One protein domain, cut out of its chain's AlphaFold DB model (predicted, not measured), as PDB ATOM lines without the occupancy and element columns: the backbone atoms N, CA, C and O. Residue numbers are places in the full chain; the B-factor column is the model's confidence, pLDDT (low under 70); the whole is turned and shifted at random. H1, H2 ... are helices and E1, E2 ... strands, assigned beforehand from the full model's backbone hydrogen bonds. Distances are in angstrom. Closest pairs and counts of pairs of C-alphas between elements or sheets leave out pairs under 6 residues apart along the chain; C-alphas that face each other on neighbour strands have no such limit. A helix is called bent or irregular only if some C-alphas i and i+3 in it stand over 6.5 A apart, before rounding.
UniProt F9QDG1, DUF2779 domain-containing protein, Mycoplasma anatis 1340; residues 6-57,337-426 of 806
ATOM      1  N   ILE A   6     -41.874  -8.786  46.921       76.56
ATOM      2  CA  ILE A   6     -41.082  -9.060  45.719       76.56
ATOM      3  C   ILE A   6     -39.903  -9.955  46.112       76.56
ATOM      4  O   ILE A   6     -39.133  -9.610  47.008       76.56
ATOM      5  N   LYS A   7     -39.756 -11.112  45.461       78.12
ATOM      6  CA  LYS A   7     -38.630 -12.034  45.690       78.12
ATOM      7  C   LYS A   7     -37.419 -11.611  44.849       78.12
ATOM      8  O   LYS A   7     -37.582 -11.218  43.701       78.12
ATOM      9  N   ILE A   8     -36.216 -11.693  45.419       74.81
ATOM     10  CA  ILE A   8     -34.937 -11.432  44.746       74.81
ATOM     11  C   ILE A   8     -33.961 -12.567  45.101       74.81
ATOM     12  O   ILE A   8     -33.338 -12.559  46.162       74.81
ATOM     13  N   GLY A   9     -33.814 -13.529  44.193       73.88
ATOM     14  CA  GLY A   9     -32.823 -14.618  44.254       73.88
ATOM     15  C   GLY A   9     -31.682 -14.457  43.243       73.88
ATOM     16  O   GLY A   9     -31.724 -13.540  42.424       73.88
ATOM     17  N   PHE A  10     -30.696 -15.366  43.243       70.81
ATOM     18  CA  PHE A  10     -29.515 -15.288  42.359       70.81
ATOM     19  C   PHE A  10     -29.872 -15.161  40.871       70.81
ATOM     20  O   PHE A  10     -29.207 -14.435  40.144       70.81
ATOM     21  N   ASN A  11     -30.960 -15.786  40.425       62.53
ATOM     22  CA  ASN A  11     -31.358 -15.786  39.008       62.53
ATOM     23  C   ASN A  11     -31.835 -14.413  38.518       62.53
ATOM     24  O   ASN A  11     -31.956 -14.190  37.318       62.53
ATOM     25  N   HIS A  12     -32.067 -13.480  39.445       62.84
ATOM     26  CA  HIS A  12     -32.340 -12.075  39.144       62.84
ATOM     27  C   HIS A  12     -31.039 -11.280  38.886       62.84
ATOM     28  O   HIS A  12     -31.078 -10.112  38.491       62.84
ATOM     29  N   PHE A  13     -29.872 -11.896  39.114       57.69
ATOM     30  CA  PHE A  13     -28.542 -11.345  38.861       57.69
ATOM     31  C   PHE A  13     -27.967 -11.956  37.576       57.69
ATOM     32  O   PHE A  13     -28.171 -13.131  37.282       57.69
ATOM     33  N   ARG A  14     -27.214 -11.167  36.798       53.16
ATOM     34  CA  ARG A  14     -26.543 -11.636  35.571       53.16
ATOM     35  C   ARG A  14     -25.029 -11.474  35.625       53.16
ATOM     36  O   ARG A  14     -24.500 -10.548  36.239       53.16
ATOM     37  N   LEU A  15     -24.344 -12.408  34.964       47.31
ATOM     38  CA  LEU A  15     -22.890 -12.466  34.808       47.31
ATOM     39  C   LEU A  15     -22.415 -11.627  33.626       47.31
ATOM     40  O   LEU A  15     -22.869 -11.846  32.507       47.31
ATOM     41  N   TYR A  16     -21.410 -10.774  33.841       48.06
ATOM     42  CA  TYR A  16     -20.674 -10.128  32.751       48.06
ATOM     43  C   TYR A  16     -19.161 -10.308  32.906       48.06
ATOM     44  O   TYR A  16     -18.625 -10.317  34.013       48.06
ATOM     45  N   ASN A  17     -18.454 -10.399  31.770       35.75
ATOM     46  CA  ASN A  17     -16.989 -10.554  31.678       35.75
ATOM     47  C   ASN A  17     -16.184  -9.453  32.406       35.75
ATOM     48  O   ASN A  17     -14.975  -9.586  32.565       35.75
ATOM     49  N   SER A  18     -16.834  -8.366  32.833       34.50
ATOM     50  CA  SER A  18     -16.238  -7.242  33.565       34.50
ATOM     51  C   SER A  18     -16.721  -7.107  35.020       34.50
ATOM     52  O   SER A  18     -16.567  -6.030  35.592       34.50
ATOM     53  N   GLY A  19     -17.354  -8.138  35.596       44.53
ATOM     54  CA  GLY A  19     -17.893  -8.134  36.964       44.53
ATOM     55  C   GLY A  19     -19.430  -8.120  37.070       44.53
ATOM     56  O   GLY A  19     -20.123  -8.117  36.054       44.53
ATOM     57  N   LEU A  20     -19.962  -8.108  38.305       37.69
ATOM     58  CA  LEU A  20     -21.375  -7.867  38.633       37.69
ATOM     59  C   LEU A  20     -21.730  -6.437  38.225       37.69
ATOM     60  O   LEU A  20     -21.460  -5.481  38.949       37.69
ATOM     61  N   LYS A  21     -22.341  -6.281  37.055       42.38
ATOM     62  CA  LYS A  21     -23.053  -5.055  36.691       42.38
ATOM     63  C   LYS A  21     -24.517  -5.423  36.484       42.38
ATOM     64  O   LYS A  21     -24.809  -6.406  35.816       42.38
ATOM     65  N   ASN A  22     -25.369  -4.667  37.174       39.28
ATOM     66  CA  ASN A  22     -26.798  -4.866  37.426       39.28
ATOM     67  C   ASN A  22     -27.634  -5.591  36.353       39.28
ATOM     68  O   ASN A  22     -27.500  -5.326  35.164       39.28
ATOM     69  N   LEU A  23     -28.601  -6.348  36.896       45.22
ATOM     70  CA  LEU A  23     -29.927  -6.736  36.395       45.22
ATOM     71  C   LEU A  23     -30.026  -7.440  35.032       45.22
ATOM     72  O   LEU A  23     -29.859  -6.842  33.974       45.22
ATOM     73  N   SER A  24     -30.511  -8.686  35.088       39.38
ATOM     74  CA  SER A  24     -31.585  -9.109  34.189       39.38
ATOM     75  C   SER A  24     -32.859  -8.443  34.629       39.38
ATOM     76  O   SER A  24     -33.260  -8.597  35.784       39.38
ATOM     77  N   TRP A  25     -33.495  -7.690  33.760       47.28
ATOM     78  CA  TRP A  25     -34.554  -6.832  34.251       47.28
ATOM     79  C   TRP A  25     -35.902  -7.544  34.399       47.28
ATOM     80  O   TRP A  25     -36.764  -7.006  35.086       47.28
ATOM     81  N   PHE A  26     -36.116  -8.731  33.818       50.56
ATOM     82  CA  PHE A  26     -37.458  -9.317  33.777       50.56
ATOM     83  C   PHE A  26     -37.453 -10.840  33.641       50.56
ATOM     84  O   PHE A  26     -36.732 -11.383  32.807       50.56
ATOM     85  N   ASN A  27     -38.343 -11.504  34.381       49.72
ATOM     86  CA  ASN A  27     -38.916 -12.769  33.921       49.72
ATOM     87  C   ASN A  27     -39.795 -12.468  32.695       49.72
ATOM     88  O   ASN A  27     -40.457 -11.427  32.654       49.72
ATOM     89  N   ASN A  28     -39.794 -13.359  31.704       59.03
ATOM     90  CA  ASN A  28     -40.601 -13.255  30.480       59.03
ATOM     91  C   ASN A  28     -40.298 -11.996  29.642       59.03
ATOM     92  O   ASN A  28     -41.201 -11.391  29.053       59.03
ATOM     93  N   PHE A  29     -39.030 -11.564  29.607       70.31
ATOM     94  CA  PHE A  29     -38.620 -10.380  28.848       70.31
ATOM     95  C   PHE A  29     -38.973 -10.499  27.366       70.31
ATOM     96  O   PHE A  29     -39.472  -9.547  26.765       70.31
ATOM     97  N   GLU A  30     -38.732 -11.673  26.799       74.62
ATOM     98  CA  GLU A  30     -38.953 -12.007  25.401       74.62
ATOM     99  C   GLU A  30     -40.449 -11.939  25.073       74.62
ATOM    100  O   GLU A  30     -40.848 -11.207  24.170       74.62
ATOM    101  N   GLU A  31     -41.298 -12.605  25.866       77.69
ATOM    102  CA  GLU A  31     -42.759 -12.605  25.691       77.69
ATOM    103  C   GLU A  31     -43.347 -11.194  25.767       77.69
ATOM    104  O   GLU A  31     -44.140 -10.786  24.914       77.69
ATOM    105  N   LYS A  32     -42.923 -10.407  26.759       76.94
ATOM    106  CA  LYS A  32     -43.406  -9.035  26.946       76.94
ATOM    107  C   LYS A  32     -42.895  -8.086  25.868       76.94
ATOM    108  O   LYS A  32     -43.625  -7.193  25.436       76.94
ATOM    109  N   SER A  33     -41.677  -8.307  25.383       77.50
ATOM    110  CA  SER A  33     -41.141  -7.573  24.235       77.50
ATOM    111  C   SER A  33     -41.902  -7.902  22.953       77.50
ATOM    112  O   SER A  33     -42.152  -7.003  22.152       77.50
ATOM    113  N   ILE A  34     -42.336  -9.154  22.783       82.94
ATOM    114  CA  ILE A  34     -43.197  -9.591  21.676       82.94
ATOM    115  C   ILE A  34     -44.583  -8.943  21.766       82.94
ATOM    116  O   ILE A  34     -45.063  -8.410  20.767       82.94
ATOM    117  N   GLU A  35     -45.224  -8.950  22.939       84.25
ATOM    118  CA  GLU A  35     -46.511  -8.267  23.157       84.25
ATOM    119  C   GLU A  35     -46.417  -6.783  22.776       84.25
ATOM    120  O   GLU A  35     -47.236  -6.278  22.002       84.25
ATOM    121  N   LEU A  36     -45.371  -6.104  23.256       81.19
ATOM    122  CA  LEU A  36     -45.141  -4.694  22.966       81.19
ATOM    123  C   LEU A  36     -44.818  -4.459  21.481       81.19
ATOM    124  O   LEU A  36     -45.333  -3.515  20.881       81.19
ATOM    125  N   TYR A  37     -44.021  -5.329  20.854       86.00
ATOM    126  CA  TYR A  37     -43.768  -5.282  19.414       86.00
ATOM    127  C   TYR A  37     -45.074  -5.374  18.617       86.00
ATOM    128  O   TYR A  37     -45.274  -4.600  17.680       86.00
ATOM    129  N   LYS A  38     -45.989  -6.272  18.998       87.25
ATOM    130  CA  LYS A  38     -47.292  -6.407  18.335       87.25
ATOM    131  C   LYS A  38     -48.173  -5.177  18.525       87.25
ATOM    132  O   LYS A  38     -48.877  -4.782  17.597       87.25
ATOM    133  N   GLU A  39     -48.132  -4.560  19.705       85.62
ATOM    134  CA  GLU A  39     -48.845  -3.308  19.967       85.62
ATOM    135  C   GLU A  39     -48.324  -2.169  19.076       85.62
ATOM    136  O   GLU A  39     -49.121  -1.442  18.475       85.62
ATOM    137  N   ILE A  40     -46.999  -2.023  18.976       82.25
ATOM    138  CA  ILE A  40     -46.355  -0.895  18.290       82.25
ATOM    139  C   ILE A  40     -46.338  -1.091  16.771       82.25
ATOM    140  O   ILE A  40     -46.710  -0.167  16.039       82.25
ATOM    141  N   TRP A  41     -45.892  -2.257  16.296       85.88
ATOM    142  CA  TRP A  41     -45.483  -2.481  14.906       85.88
ATOM    143  C   TRP A  41     -46.447  -3.350  14.109       85.88
ATOM    144  O   TRP A  41     -46.782  -3.003  12.977       85.88
ATOM    145  N   ASP A  42     -46.863  -4.498  14.650       85.06
ATOM    146  CA  ASP A  42     -47.657  -5.465  13.888       85.06
ATOM    147  C   ASP A  42     -48.503  -6.380  14.779       85.06
ATOM    148  O   ASP A  42     -48.036  -7.410  15.269       85.06
ATOM    149  N   LYS A  43     -49.789  -6.042  14.924       86.56
ATOM    150  CA  LYS A  43     -50.746  -6.835  15.713       86.56
ATOM    151  C   LYS A  43     -50.904  -8.275  15.215       86.56
ATOM    152  O   LYS A  43     -51.329  -9.125  15.993       86.56
ATOM    153  N   GLY A  44     -50.610  -8.537  13.938       82.88
ATOM    154  CA  GLY A  44     -50.747  -9.847  13.305       82.88
ATOM    155  C   GLY A  44     -49.460 -10.669  13.272       82.88
ATOM    156  O   GLY A  44     -49.487 -11.771  12.730       82.88
ATOM    157  N   ALA A  45     -48.347 -10.164  13.817       81.56
ATOM    158  CA  ALA A  45     -47.093 -10.908  13.821       81.56
ATOM    159  C   ALA A  45     -47.217 -12.215  14.616       81.56
ATOM    160  O   ALA A  45     -47.886 -12.278  15.653       81.56
ATOM    161  N   ASP A  46     -46.553 -13.259  14.133       80.31
ATOM    162  CA  ASP A  46     -46.513 -14.558  14.792       80.31
ATOM    163  C   ASP A  46     -45.571 -14.494  16.009       80.31
ATOM    164  O   ASP A  46     -44.426 -14.058  15.896       80.31
ATOM    165  N   SER A  47     -46.070 -14.855  17.200       81.12
ATOM    166  CA  SER A  47     -45.251 -14.810  18.427       81.12
ATOM    167  C   SER A  47     -44.112 -15.820  18.391       81.12
ATOM    168  O   SER A  47     -43.046 -15.543  18.926       81.12
ATOM    169  N   GLU A  48     -44.352 -16.985  17.799       70.81
ATOM    170  CA  GLU A  48     -43.404 -18.090  17.753       70.81
ATOM    171  C   GLU A  48     -42.246 -17.738  16.817       70.81
ATOM    172  O   GLU A  48     -41.087 -17.915  17.179       70.81
ATOM    173  N   ASP A  49     -42.535 -17.119  15.668       72.00
ATOM    174  CA  ASP A  49     -41.500 -16.609  14.760       72.00
ATOM    175  C   ASP A  49     -40.645 -15.509  15.411       72.00
ATOM    176  O   ASP A  49     -39.425 -15.475  15.232       72.00
ATOM    177  N   LEU A  50     -41.273 -14.604  16.171       77.12
ATOM    178  CA  LEU A  50     -40.568 -13.545  16.900       77.12
ATOM    179  C   LEU A  50     -39.691 -14.120  18.015       77.12
ATOM    180  O   LEU A  50     -38.546 -13.697  18.164       77.12
ATOM    181  N   LEU A  51     -40.214 -15.088  18.768       77.62
ATOM    182  CA  LEU A  51     -39.481 -15.753  19.837       77.62
ATOM    183  C   LEU A  51     -38.288 -16.519  19.271       77.62
ATOM    184  O   LEU A  51     -37.168 -16.276  19.702       77.62
ATOM    185  N   ASN A  52     -38.510 -17.328  18.232       69.06
ATOM    186  CA  ASN A  52     -37.448 -18.027  17.512       69.06
ATOM    187  C   ASN A  52     -36.398 -17.052  16.979       69.06
ATOM    188  O   ASN A  52     -35.216 -17.355  17.009       69.06
ATOM    189  N   PHE A  53     -36.787 -15.870  16.498       72.31
ATOM    190  CA  PHE A  53     -35.818 -14.864  16.070       72.31
ATOM    191  C   PHE A  53     -34.980 -14.328  17.242       72.31
ATOM    192  O   PHE A  53     -33.758 -14.240  17.116       72.31
ATOM    193  N   ILE A  54     -35.621 -13.994  18.369       72.00
ATOM    194  CA  ILE A  54     -34.953 -13.491  19.579       72.00
ATOM    195  C   ILE A  54     -33.940 -14.513  20.104       72.00
ATOM    196  O   ILE A  54     -32.821 -14.119  20.450       72.00
ATOM    197  N   THR A  55     -34.337 -15.787  20.128       65.62
ATOM    198  CA  THR A  55     -33.582 -16.894  20.720       65.62
ATOM    199  C   THR A  55     -32.670 -17.627  19.742       65.62
ATOM    200  O   THR A  55     -31.791 -18.364  20.177       65.62
ATOM    201  N   SER A  56     -32.843 -17.443  18.428       58.94
ATOM    202  CA  SER A  56     -32.003 -18.122  17.441       58.94
ATOM    203  C   SER A  56     -30.556 -17.661  17.552       58.94
ATOM    204  O   SER A  56     -30.192 -16.521  17.231       58.94
ATOM    205  N   ASP A  57     -29.684 -18.588  17.928       49.25
ATOM    206  CA  ASP A  57     -28.267 -18.404  17.714       49.25
ATOM    207  C   ASP A  57     -27.963 -18.544  16.218       49.25
ATOM    208  O   ASP A  57     -28.017 -19.611  15.621       49.25
ATOM    209  N   TYR A 337     -43.191  -2.123  30.217       63.28
ATOM    210  CA  TYR A 337     -42.267  -2.209  29.079       63.28
ATOM    211  C   TYR A 337     -42.337  -0.994  28.159       63.28
ATOM    212  O   TYR A 337     -41.341  -0.620  27.536       63.28
ATOM    213  N   LYS A 338     -43.494  -0.330  28.116       67.38
ATOM    214  CA  LYS A 338     -43.680   0.909  27.366       67.38
ATOM    215  C   LYS A 338     -42.904   2.052  28.012       67.38
ATOM    216  O   LYS A 338     -42.263   2.821  27.296       67.38
ATOM    217  N   LEU A 339     -42.885   2.136  29.343       70.12
ATOM    218  CA  LEU A 339     -42.052   3.091  30.077       70.12
ATOM    219  C   LEU A 339     -40.556   2.864  29.820       70.12
ATOM    220  O   LEU A 339     -39.823   3.833  29.637       70.12
ATOM    221  N   ILE A 340     -40.106   1.610  29.727       66.88
ATOM    222  CA  ILE A 340     -38.706   1.273  29.412       66.88
ATOM    223  C   ILE A 340     -38.358   1.627  27.971       66.88
ATOM    224  O   ILE A 340     -37.334   2.262  27.733       66.88
ATOM    225  N   ALA A 341     -39.210   1.266  27.011       69.31
ATOM    226  CA  ALA A 341     -39.014   1.631  25.612       69.31
ATOM    227  C   ALA A 341     -38.977   3.158  25.440       69.31
ATOM    228  O   ALA A 341     -38.110   3.676  24.739       69.31
ATOM    229  N   ASN A 342     -39.849   3.893  26.137       73.38
ATOM    230  CA  ASN A 342     -39.838   5.357  26.164       73.38
ATOM    231  C   ASN A 342     -38.570   5.924  26.818       73.38
ATOM    232  O   ASN A 342     -37.975   6.858  26.290       73.38
ATOM    233  N   TYR A 343     -38.131   5.352  27.941       70.81
ATOM    234  CA  TYR A 343     -36.892   5.755  28.599       70.81
ATOM    235  C   TYR A 343     -35.683   5.532  27.687       70.81
ATOM    236  O   TYR A 343     -34.890   6.445  27.489       70.81
ATOM    237  N   LEU A 344     -35.570   4.354  27.069       68.94
ATOM    238  CA  LEU A 344     -34.472   4.025  26.164       68.94
ATOM    239  C   LEU A 344     -34.519   4.871  24.888       68.94
ATOM    240  O   LEU A 344     -33.503   5.427  24.496       68.94
ATOM    241  N   THR A 345     -35.668   5.035  24.237       72.00
ATOM    242  CA  THR A 345     -35.755   5.909  23.049       72.00
ATOM    243  C   THR A 345     -35.328   7.341  23.370       72.00
ATOM    244  O   THR A 345     -34.532   7.919  22.627       72.00
ATOM    245  N   ASN A 346     -35.735   7.865  24.526       76.88
ATOM    246  CA  ASN A 346     -35.319   9.185  24.977       76.88
ATOM    247  C   ASN A 346     -33.813   9.246  25.324       76.88
ATOM    248  O   ASN A 346     -33.092  10.095  24.817       76.88
ATOM    249  N   GLU A 347     -33.283   8.305  26.104       72.06
ATOM    250  CA  GLU A 347     -31.865   8.283  26.506       72.06
ATOM    251  C   GLU A 347     -30.890   8.011  25.346       72.06
ATOM    252  O   GLU A 347     -29.754   8.515  25.312       72.06
ATOM    253  N   LEU A 348     -31.290   7.159  24.400       70.19
ATOM    254  CA  LEU A 348     -30.434   6.748  23.290       70.19
ATOM    255  C   LEU A 348     -30.516   7.745  22.123       70.19
ATOM    256  O   LEU A 348     -29.483   7.999  21.502       70.19
ATOM    257  N   LEU A 349     -31.700   8.308  21.838       72.12
ATOM    258  CA  LEU A 349     -31.964   9.112  20.635       72.12
ATOM    259  C   LEU A 349     -32.554  10.508  20.899       72.12
ATOM    260  O   LEU A 349     -32.676  11.281  19.949       72.12
ATOM    261  N   ASN A 350     -32.903  10.848  22.143       83.31
ATOM    262  CA  ASN A 350     -33.559  12.107  22.518       83.31
ATOM    263  C   ASN A 350     -34.881  12.351  21.758       83.31
ATOM    264  O   ASN A 350     -35.178  13.478  21.361       83.31
ATOM    265  N   ILE A 351     -35.644  11.277  21.515       83.62
ATOM    266  CA  ILE A 351     -36.960  11.296  20.855       83.62
ATOM    267  C   ILE A 351     -37.931  10.356  21.574       83.62
ATOM    268  O   ILE A 351     -37.505   9.436  22.275       83.62
ATOM    269  N   SER A 352     -39.237  10.555  21.382       86.06
ATOM    270  CA  SER A 352     -40.256   9.627  21.889       86.06
ATOM    271  C   SER A 352     -40.392   8.383  21.002       86.06
ATOM    272  O   SER A 352     -40.011   8.384  19.828       86.06
ATOM    273  N   LEU A 353     -40.996   7.323  21.545       82.81
ATOM    274  CA  LEU A 353     -41.297   6.105  20.793       82.81
ATOM    275  C   LEU A 353     -42.244   6.361  19.603       82.81
ATOM    276  O   LEU A 353     -42.049   5.786  18.534       82.81
ATOM    277  N   ASP A 354     -43.215   7.266  19.754       84.94
ATOM    278  CA  ASP A 354     -44.120   7.661  18.665       84.94
ATOM    279  C   ASP A 354     -43.378   8.422  17.553       84.94
ATOM    280  O   ASP A 354     -43.633   8.208  16.365       84.94
ATOM    281  N   GLU A 355     -42.422   9.287  17.914       84.88
ATOM    282  CA  GLU A 355     -41.580   9.984  16.937       84.88
ATOM    283  C   GLU A 355     -40.656   9.008  16.196       84.88
ATOM    284  O   GLU A 355     -40.511   9.103  14.974       84.88
ATOM    285  N   LEU A 356     -40.065   8.043  16.909       84.94
ATOM    286  CA  LEU A 356     -39.258   6.976  16.315       84.94
ATOM    287  C   LEU A 356     -40.077   6.148  15.319       84.94
ATOM    288  O   LEU A 356     -39.626   5.920  14.194       84.94
ATOM    289  N   LYS A 357     -41.293   5.750  15.710       85.50
ATOM    290  CA  LYS A 357     -42.225   5.030  14.840       85.50
ATOM    291  C   LYS A 357     -42.506   5.813  13.561       85.50
ATOM    292  O   LYS A 357     -42.329   5.273  12.473       85.50
ATOM    293  N   ASN A 358     -42.842   7.096  13.687       86.25
ATOM    294  CA  ASN A 358     -43.098   7.961  12.539       86.25
ATOM    295  C   ASN A 358     -41.863   8.079  11.624       86.25
ATOM    296  O   ASN A 358     -41.979   7.964  10.406       86.25
ATOM    297  N   LYS A 359     -40.655   8.234  12.185       85.94
ATOM    298  CA  LYS A 359     -39.407   8.267  11.399       85.94
ATOM    299  C   LYS A 359     -39.161   6.970  10.625       85.94
ATOM    300  O   LYS A 359     -38.777   7.038   9.462       85.94
ATOM    301  N   ILE A 360     -39.412   5.811  11.233       83.81
ATOM    302  CA  ILE A 360     -39.260   4.508  10.570       83.81
ATOM    303  C   ILE A 360     -40.325   4.314   9.480       83.81
ATOM    304  O   ILE A 360     -39.978   3.949   8.360       83.81
ATOM    305  N   GLU A 361     -41.596   4.608   9.768       83.69
ATOM    306  CA  GLU A 361     -42.705   4.482   8.805       83.69
ATOM    307  C   GLU A 361     -42.579   5.449   7.617       83.69
ATOM    308  O   GLU A 361     -43.010   5.129   6.512       83.69
ATOM    309  N   THR A 362     -41.960   6.615   7.826       84.62
ATOM    310  CA  THR A 362     -41.697   7.611   6.771       84.62
ATOM    311  C   THR A 362     -40.321   7.464   6.111       84.62
ATOM    312  O   THR A 362     -39.923   8.345   5.351       84.62
ATOM    313  N   GLU A 363     -39.593   6.377   6.399       78.12
ATOM    314  CA  GLU A 363     -38.238   6.077   5.900       78.12
ATOM    315  C   GLU A 363     -37.179   7.170   6.179       78.12
ATOM    316  O   GLU A 363     -36.112   7.202   5.562       78.12
ATOM    317  N   ARG A 364     -37.414   8.044   7.165       81.81
ATOM    318  CA  ARG A 364     -36.465   9.072   7.627       81.81
ATOM    319  C   ARG A 364     -35.493   8.483   8.643       81.81
ATOM    320  O   ARG A 364     -35.587   8.731   9.846       81.81
ATOM    321  N   LEU A 365     -34.583   7.649   8.148       80.50
ATOM    322  CA  LEU A 365     -33.672   6.859   8.982       80.50
ATOM    323  C   LEU A 365     -32.371   7.591   9.346       80.50
ATOM    324  O   LEU A 365     -31.531   7.022  10.051       80.50
ATOM    325  N   GLU A 366     -32.172   8.831   8.882       78.50
ATOM    326  CA  GLU A 366     -30.954   9.578   9.192       78.50
ATOM    327  C   GLU A 366     -30.794   9.754  10.710       78.50
ATOM    328  O   GLU A 366     -31.742  10.064  11.431       78.50
ATOM    329  N   ASN A 367     -29.568   9.568  11.206       73.06
ATOM    330  CA  ASN A 367     -29.209   9.672  12.627       73.06
ATOM    331  C   ASN A 367     -29.819   8.602  13.562       73.06
ATOM    332  O   ASN A 367     -29.578   8.657  14.768       73.06
ATOM    333  N   LEU A 368     -30.526   7.587  13.045       77.69
ATOM    334  CA  LEU A 368     -30.988   6.436  13.837       77.69
ATOM    335  C   LEU A 368     -29.873   5.385  14.001       77.69
ATOM    336  O   LEU A 368     -29.902   4.301  13.408       77.69
ATOM    337  N   ASN A 369     -28.861   5.729  14.803       79.44
ATOM    338  CA  ASN A 369     -27.733   4.860  15.136       79.44
ATOM    339  C   ASN A 369     -27.725   4.512  16.629       79.44
ATOM    340  O   ASN A 369     -27.372   5.327  17.481       79.44
ATOM    341  N   PHE A 370     -28.046   3.261  16.929       76.88
ATOM    342  CA  PHE A 370     -28.079   2.724  18.279       76.88
ATOM    343  C   PHE A 370     -26.739   2.120  18.710       76.88
ATOM    344  O   PHE A 370     -26.587   1.806  19.882       76.88
ATOM    345  N   TYR A 371     -25.747   1.967  17.821       74.88
ATOM    346  CA  TYR A 371     -24.538   1.176  18.090       74.88
ATOM    347  C   TYR A 371     -23.769   1.627  19.332       74.88
ATOM    348  O   TYR A 371     -23.544   0.836  20.244       74.88
ATOM    349  N   ASN A 372     -23.372   2.903  19.386       72.69
ATOM    350  CA  ASN A 372     -22.564   3.425  20.492       72.69
ATOM    351  C   ASN A 372     -23.300   3.293  21.826       72.69
ATOM    352  O   ASN A 372     -22.695   2.957  22.838       72.69
ATOM    353  N   LYS A 373     -24.613   3.517  21.795       73.00
ATOM    354  CA  LYS A 373     -25.499   3.502  22.950       73.00
ATOM    355  C   LYS A 373     -25.822   2.070  23.405       73.00
ATOM    356  O   LYS A 373     -25.636   1.769  24.576       73.00
ATOM    357  N   ILE A 374     -26.144   1.145  22.503       70.50
ATOM    358  CA  ILE A 374     -26.305  -0.293  22.794       70.50
ATOM    359  C   ILE A 374     -24.989  -0.913  23.273       70.50
ATOM    360  O   ILE A 374     -24.994  -1.742  24.174       70.50
ATOM    361  N   ASN A 375     -23.838  -0.462  22.772       66.44
ATOM    362  CA  ASN A 375     -22.539  -0.877  23.302       66.44
ATOM    363  C   ASN A 375     -22.272  -0.403  24.738       66.44
ATOM    364  O   ASN A 375     -21.385  -0.956  25.393       66.44
ATOM    365  N   THR A 376     -22.989   0.608  25.236       64.19
ATOM    366  CA  THR A 376     -22.981   0.922  26.674       64.19
ATOM    367  C   THR A 376     -23.839  -0.063  27.472       64.19
ATOM    368  O   THR A 376     -23.575  -0.288  28.650       64.19
ATOM    369  N   LEU A 377     -24.781  -0.742  26.805       63.75
ATOM    370  CA  LEU A 377     -25.632  -1.810  27.331       63.75
ATOM    371  C   LEU A 377     -24.993  -3.202  27.191       63.75
ATOM    372  O   LEU A 377     -25.693  -4.204  27.113       63.75
ATOM    373  N   LYS A 378     -23.655  -3.300  27.203       56.09
ATOM    374  CA  LYS A 378     -22.919  -4.588  27.231       56.09
ATOM    375  C   LYS A 378     -23.283  -5.492  28.420       56.09
ATOM    376  O   LYS A 378     -22.820  -6.624  28.472       56.09
ATOM    377  N   TRP A 379     -24.048  -4.956  29.366       53.69
ATOM    378  CA  TRP A 379     -24.645  -5.641  30.502       53.69
ATOM    379  C   TRP A 379     -26.027  -6.247  30.190       53.69
ATOM    380  O   TRP A 379     -26.706  -6.661  31.115       53.69
ATOM    381  N   LEU A 380     -26.475  -6.314  28.934       57.31
ATOM    382  CA  LEU A 380     -27.654  -7.091  28.528       57.31
ATOM    383  C   LEU A 380     -27.229  -8.376  27.802       57.31
ATOM    384  O   LEU A 380     -26.211  -8.386  27.100       57.31
ATOM    385  N   LYS A 381     -28.020  -9.451  27.937       58.16
ATOM    386  CA  LYS A 381     -27.846 -10.674  27.134       58.16
ATOM    387  C   LYS A 381     -28.102 -10.387  25.655       58.16
ATOM    388  O   LYS A 381     -28.744  -9.401  25.294       58.16
ATOM    389  N   LYS A 382     -27.631 -11.279  24.785       67.69
ATOM    390  CA  LYS A 382     -27.872 -11.170  23.345       67.69
ATOM    391  C   LYS A 382     -29.374 -11.172  23.035       67.69
ATOM    392  O   LYS A 382     -29.802 -10.326  22.260       67.69
ATOM    393  N   GLU A 383     -30.160 -12.020  23.692       68.69
ATOM    394  CA  GLU A 383     -31.616 -12.141  23.517       68.69
ATOM    395  C   GLU A 383     -32.336 -10.873  24.000       68.69
ATOM    396  O   GLU A 383     -33.278 -10.407  23.363       68.69
ATOM    397  N   GLU A 384     -31.851 -10.244  25.077       71.25
ATOM    398  CA  GLU A 384     -32.385  -8.964  25.558       71.25
ATOM    399  C   GLU A 384     -32.042  -7.813  24.616       71.25
ATOM    400  O   GLU A 384     -32.894  -6.982  24.306       71.25
ATOM    401  N   ILE A 385     -30.798  -7.759  24.135       73.94
ATOM    402  CA  ILE A 385     -30.389  -6.788  23.118       73.94
ATOM    403  C   ILE A 385     -31.239  -6.991  21.862       73.94
ATOM    404  O   ILE A 385     -31.729  -6.006  21.316       73.94
ATOM    405  N   ASN A 386     -31.459  -8.237  21.435       75.00
ATOM    406  CA  ASN A 386     -32.316  -8.575  20.300       75.00
ATOM    407  C   ASN A 386     -33.770  -8.150  20.555       75.00
ATOM    408  O   ASN A 386     -34.377  -7.528  19.694       75.00
ATOM    409  N   SER A 387     -34.316  -8.395  21.746       77.75
ATOM    410  CA  SER A 387     -35.680  -8.001  22.128       77.75
ATOM    411  C   SER A 387     -35.853  -6.477  22.179       77.75
ATOM    412  O   SER A 387     -36.828  -5.933  21.661       77.75
ATOM    413  N   LEU A 388     -34.874  -5.752  22.725       75.75
ATOM    414  CA  LEU A 388     -34.865  -4.289  22.693       75.75
ATOM    415  C   LEU A 388     -34.753  -3.764  21.268       75.75
ATOM    416  O   LEU A 388     -35.476  -2.847  20.889       75.75
ATOM    417  N   CYS A 389     -33.863  -4.336  20.465       77.75
ATOM    418  CA  CYS A 389     -33.734  -3.947  19.072       77.75
ATOM    419  C   CYS A 389     -35.001  -4.274  18.284       77.75
ATOM    420  O   CYS A 389     -35.387  -3.483  17.432       77.75
ATOM    421  N   LEU A 390     -35.694  -5.367  18.602       79.69
ATOM    422  CA  LEU A 390     -36.984  -5.710  18.018       79.69
ATOM    423  C   LEU A 390     -38.008  -4.598  18.284       79.69
ATOM    424  O   LEU A 390     -38.663  -4.132  17.351       79.69
ATOM    425  N   ILE A 391     -38.084  -4.098  19.521       80.06
ATOM    426  CA  ILE A 391     -38.953  -2.969  19.888       80.06
ATOM    427  C   ILE A 391     -38.515  -1.670  19.195       80.06
ATOM    428  O   ILE A 391     -39.354  -0.957  18.651       80.06
ATOM    429  N   LEU A 392     -37.220  -1.345  19.207       79.44
ATOM    430  CA  LEU A 392     -36.699  -0.057  18.727       79.44
ATOM    431  C   LEU A 392     -36.653   0.049  17.198       79.44
ATOM    432  O   LEU A 392     -36.795   1.132  16.640       79.44
ATOM    433  N   MET A 393     -36.408  -1.062  16.512       78.88
ATOM    434  CA  MET A 393     -36.126  -1.092  15.076       78.88
ATOM    435  C   MET A 393     -37.263  -1.751  14.278       78.88
ATOM    436  O   MET A 393     -37.261  -1.689  13.047       78.88
ATOM    437  N   GLY A 394     -38.235  -2.375  14.948       78.81
ATOM    438  CA  GLY A 394     -39.414  -2.964  14.319       78.81
ATOM    439  C   GLY A 394     -39.068  -4.065  13.311       78.81
ATOM    440  O   GLY A 394     -38.132  -4.845  13.500       78.81
ATOM    441  N   LYS A 395     -39.800  -4.104  12.188       71.88
ATOM    442  CA  LYS A 395     -39.592  -5.079  11.095       71.88
ATOM    443  C   LYS A 395     -38.188  -5.027  10.485       71.88
ATOM    444  O   LYS A 395     -37.722  -6.035   9.955       71.88
ATOM    445  N   LEU A 396     -37.504  -3.885  10.577       70.94
ATOM    446  CA  LEU A 396     -36.123  -3.769  10.114       70.94
ATOM    447  C   LEU A 396     -35.191  -4.606  11.002       70.94
ATOM    448  O   LEU A 396     -34.254  -5.190  10.485       70.94
ATOM    449  N   HIS A 397     -35.469  -4.791  12.300       71.31
ATOM    450  CA  HIS A 397     -34.606  -5.614  13.157       71.31
ATOM    451  C   HIS A 397     -34.481  -7.067  12.692       71.31
ATOM    452  O   HIS A 397     -33.376  -7.610  12.653       71.31
ATOM    453  N   HIS A 398     -35.600  -7.674  12.280       62.97
ATOM    454  CA  HIS A 398     -35.626  -9.029  11.715       62.97
ATOM    455  C   HIS A 398     -34.667  -9.177  10.538       62.97
ATOM    456  O   HIS A 398     -34.104 -10.244  10.290       62.97
ATOM    457  N   GLN A 399     -34.480  -8.076   9.813       61.25
ATOM    458  CA  GLN A 399     -33.598  -7.983   8.674       61.25
ATOM    459  C   GLN A 399     -32.159  -7.636   9.063       61.25
ATOM    460  O   GLN A 399     -31.323  -7.711   8.185       61.25
ATOM    461  N   ASN A 400     -31.843  -7.304  10.320       60.75
ATOM    462  CA  ASN A 400     -30.547  -6.756  10.758       60.75
ATOM    463  C   ASN A 400     -29.668  -7.760  11.506       60.75
ATOM    464  O   ASN A 400     -28.478  -7.509  11.688       60.75
ATOM    465  N   GLY A 401     -30.229  -8.891  11.941       58.38
ATOM    466  CA  GLY A 401     -29.482  -9.937  12.647       58.38
ATOM    467  C   GLY A 401     -28.320 -10.521  11.836       58.38
ATOM    468  O   GLY A 401     -27.372 -11.029  12.425       58.38
ATOM    469  N   PHE A 402     -28.347 -10.382  10.504       60.25
ATOM    470  CA  PHE A 402     -27.406 -11.041   9.606       60.25
ATOM    471  C   PHE A 402     -25.947 -10.616   9.850       60.25
ATOM    472  O   PHE A 402     -25.601  -9.431   9.793       60.25
ATOM    473  N   LYS A 403     -25.048 -11.614   9.928       65.25
ATOM    474  CA  LYS A 403     -23.579 -11.438   9.813       65.25
ATOM    475  C   LYS A 403     -23.151 -10.546   8.632       65.25
ATOM    476  O   LYS A 403     -22.056  -9.990   8.657       65.25
ATOM    477  N   LEU A 404     -24.010 -10.394   7.618       70.62
ATOM    478  CA  LEU A 404     -23.835  -9.520   6.459       70.62
ATOM    479  C   LEU A 404     -23.468  -8.068   6.817       70.62
ATOM    480  O   LEU A 404     -22.600  -7.496   6.155       70.62
ATOM    481  N   TYR A 405     -24.106  -7.466   7.827       72.25
ATOM    482  CA  TYR A 405     -23.939  -6.029   8.096       72.25
ATOM    483  C   TYR A 405     -22.705  -5.705   8.937       72.25
ATOM    484  O   TYR A 405     -22.248  -4.570   8.912       72.25
ATOM    485  N   GLY A 406     -22.142  -6.668   9.665       69.75
ATOM    486  CA  GLY A 406     -21.132  -6.374  10.685       69.75
ATOM    487  C   GLY A 406     -21.747  -5.841  11.985       69.75
ATOM    488  O   GLY A 406     -22.936  -5.518  12.072       69.75
ATOM    489  N   ILE A 407     -20.934  -5.801  13.040       71.56
ATOM    490  CA  ILE A 407     -21.397  -5.532  14.407       71.56
ATOM    491  C   ILE A 407     -21.824  -4.069  14.569       71.56
ATOM    492  O   ILE A 407     -22.755  -3.805  15.328       71.56
ATOM    493  N   LYS A 408     -21.182  -3.128  13.866       73.88
ATOM    494  CA  LYS A 408     -21.539  -1.702  13.933       73.88
ATOM    495  C   LYS A 408     -22.824  -1.397  13.184       73.88
ATOM    496  O   LYS A 408     -23.735  -0.780  13.733       73.88
ATOM    497  N   ASN A 409     -22.908  -1.843  11.932       74.50
ATOM    498  CA  ASN A 409     -23.998  -1.433  11.055       74.50
ATOM    499  C   ASN A 409     -25.333  -2.065  11.445       74.50
ATOM    500  O   ASN A 409     -26.356  -1.430  11.230       74.50
ATOM    501  N   LYS A 410     -25.355  -3.259  12.063       74.75
ATOM    502  CA  LYS A 410     -26.618  -3.911  12.463       74.75
ATOM    503  C   LYS A 410     -27.464  -3.100  13.451       74.75
ATOM    504  O   LYS A 410     -28.648  -3.373  13.596       74.75
ATOM    505  N   PHE A 411     -26.871  -2.101  14.109       77.69
ATOM    506  CA  PHE A 411     -27.555  -1.169  15.008       77.69
ATOM    507  C   PHE A 411     -27.725   0.233  14.405       77.69
ATOM    508  O   PHE A 411     -28.112   1.165  15.102       77.69
ATOM    509  N   ASN A 412     -27.431   0.410  13.121       79.94
ATOM    510  CA  ASN A 412     -27.631   1.651  12.388       79.94
ATOM    511  C   ASN A 412     -28.653   1.390  11.278       79.94
ATOM    512  O   ASN A 412     -28.336   0.773  10.262       79.94
ATOM    513  N   LEU A 413     -29.890   1.852  11.479       79.69
ATOM    514  CA  LEU A 413     -31.003   1.564  10.567       79.69
ATOM    515  C   LEU A 413     -30.747   2.068   9.148       79.69
ATOM    516  O   LEU A 413     -31.055   1.380   8.174       79.69
ATOM    517  N   PHE A 414     -30.127   3.238   9.034       80.31
ATOM    518  CA  PHE A 414     -29.739   3.803   7.751       80.31
ATOM    519  C   PHE A 414     -28.658   2.963   7.055       80.31
ATOM    520  O   PHE A 414     -28.752   2.721   5.850       80.31
ATOM    521  N   ALA A 415     -27.668   2.464   7.806       78.62
ATOM    522  CA  ALA A 415     -26.632   1.578   7.274       78.62
ATOM    523  C   ALA A 415     -27.231   0.283   6.723       78.62
ATOM    524  O   ALA A 415     -26.918  -0.110   5.601       78.62
ATOM    525  N   VAL A 416     -28.112  -0.363   7.494       79.25
ATOM    526  CA  VAL A 416     -28.765  -1.598   7.056       79.25
ATOM    527  C   VAL A 416     -29.575  -1.341   5.801       79.25
ATOM    528  O   VAL A 416     -29.366  -2.043   4.818       79.25
ATOM    529  N   LYS A 417     -30.442  -0.322   5.789       80.56
ATOM    530  CA  LYS A 417     -31.272  -0.023   4.619       80.56
ATOM    531  C   LYS A 417     -30.416   0.201   3.368       80.56
ATOM    532  O   LYS A 417     -30.681  -0.406   2.336       80.56
ATOM    533  N   LYS A 418     -29.327   0.976   3.477       79.94
ATOM    534  CA  LYS A 418     -28.353   1.149   2.384       79.94
ATOM    535  C   LYS A 418     -27.725  -0.174   1.942       79.94
ATOM    536  O   LYS A 418     -27.604  -0.410   0.740       79.94
ATOM    537  N   ILE A 419     -27.297  -1.020   2.881       79.44
ATOM    538  CA  ILE A 419     -26.701  -2.324   2.564       79.44
ATOM    539  C   ILE A 419     -27.733  -3.226   1.890       79.44
ATOM    540  O   ILE A 419     -27.399  -3.839   0.886       79.44
ATOM    541  N   ASP A 420     -28.975  -3.256   2.363       80.25
ATOM    542  CA  ASP A 420     -30.071  -4.020   1.766       80.25
ATOM    543  C   ASP A 420     -30.390  -3.561   0.353       80.25
ATOM    544  O   ASP A 420     -30.433  -4.382  -0.559       80.25
ATOM    545  N   ASP A 421     -30.521  -2.254   0.142       81.50
ATOM    546  CA  ASP A 421     -30.780  -1.694  -1.182       81.50
ATOM    547  C   ASP A 421     -29.620  -1.983  -2.151       81.50
ATOM    548  O   ASP A 421     -29.831  -2.120  -3.358       81.50
ATOM    549  N   ARG A 422     -28.380  -2.085  -1.654       79.75
ATOM    550  CA  ARG A 422     -27.213  -2.500  -2.450       79.75
ATOM    551  C   ARG A 422     -27.183  -4.018  -2.670       79.75
ATOM    552  O   ARG A 422     -26.911  -4.457  -3.785       79.75
ATOM    553  N   PHE A 423     -27.493  -4.818  -1.654       82.19
ATOM    554  CA  PHE A 423     -27.489  -6.281  -1.709       82.19
ATOM    555  C   PHE A 423     -28.601  -6.809  -2.621       82.19
ATOM    556  O   PHE A 423     -28.351  -7.685  -3.442       82.19
ATOM    557  N   ALA A 424     -29.792  -6.205  -2.576       83.56
ATOM    558  CA  ALA A 424     -30.919  -6.511  -3.459       83.56
ATOM    559  C   ALA A 424     -30.618  -6.227  -4.943       83.56
ATOM    560  O   ALA A 424     -31.252  -6.796  -5.831       83.56
ATOM    561  N   LYS A 425     -29.627  -5.372  -5.240       84.69
ATOM    562  CA  LYS A 425     -29.140  -5.132  -6.611       84.69
ATOM    563  C   LYS A 425     -28.165  -6.207  -7.091       84.69
ATOM    564  O   LYS A 425     -27.881  -6.257  -8.293       84.69
ATOM    565  N   LEU A 426     -27.632  -7.048  -6.199       84.94
ATOM    566  CA  LEU A 426     -26.808  -8.171  -6.625       84.94
ATOM    567  C   LEU A 426     -27.660  -9.168  -7.412       84.94
ATOM    568  O   LEU A 426     -28.788  -9.454  -7.021       84.94
TER     569      LEU A 426
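What this domain is: This is residues 6 to 57 and 337 to 426 of the 806 residues of the protein "DUF2779 domain-containing protein" of Mycoplasma anatis 1340 (UniProt F9QDG1). A cluster of mostly crossed helices is built round H6 in the middle, with H1 side by side with it and H2 and H3 packed across it on different sides. H4 turns off steeply from H3 after a tight link, and the helical hairpin of H8 and H9 lies toward one end of the long axis, while a long unnamed stretch, residues 9 to 28, leads to the short strand E1 at the other. The printed part has 142 residues, with one named strand followed by nine named helices, H1 to H9, and its class is mostly helix. The whole is compact, with a radius of gyration of the C-alphas of 15.4 A, yet elongated, with spans of 51 by 33 by 31 A.

Where its parts are: E1 is residues 6 to 8, beginning at C-alpha 6 at (-41.082, -9.060, 45.719); it pairs with no named strand. H1 is residues 29 to 40, 16.2 A long, and H2 is residues 47 to 55, 12.1 A. After the cut, H3 is residues 337 to 349, 17.5 A, beginning at C-alpha 337 at (-42.267, -2.209, 29.079). H4 is residues 353 to 361, 12.2 A, and H5 is residues 371 to 377. H6 is residues 382 to 393, 15.4 A, and H7 is residues 395 to 398. H8 is residues 403 to 409 and irregular, with C-alphas 404 and 407 9.2 A apart. H9 is residues 413 to 423, 15.0 A, ending at C-alpha 423 at (-27.489, -6.281, -1.709).

How they stand to each other: H6 is the hub, touching five helices. It touches H1 at a shallow tilt of 9 degrees, the same way; the closest C-alphas, of Tyr 37 and Ile 391, are 5.4 A apart. With residues 383 to 387 alone H6 touches H2 at a steep tilt of 54 degrees, closest at the C-alphas of Ile 54 and Glu 383, 5.3 A. H3 is about perpendicular to H6 at 79 degrees and touches it, closest at the C-alphas of Ala 341 and Ile 391, 7.3 A. H4 and H6 only just touch, with 3 pairs of C-alphas within 8 A, the closest being Ile 360 and Met 393, 7.8 A. H7 and H6 touch only at the corner, and only just, with 3 such pairs; the closest C-alphas, of Leu 390 and His 397, are 5.4 A apart. H5 is close to H6 but not clearly touching, 7.7 A between the C-alphas of Ile 374 and Ile 385. H8 and H9 form a hairpin, at a shallow tilt of 30 degrees, closest at the C-alphas of Asn 409 and Ala 415, 5.5 A. Every O i to N i+4 pair is within hydrogen-bond range in H1 to H6 and H9; in H8 it is 0 of 3, with 1 of 4 O i to N i+3 pairs, and H7 is too short for an O i to N i+4 pair.

The domain as a whole: The two C-alphas farthest apart, of Ile 6 and Leu 426, are 54.3 A apart. Residues 58 to 336 are not printed, and C-alphas 57 and 337 are 24.2 A apart across the cut. The link from E1 to H1 is long. Mean pLDDT of the printed part is 71.7; 43 residues are under 70, among them 11 to 28 and 375 to 383.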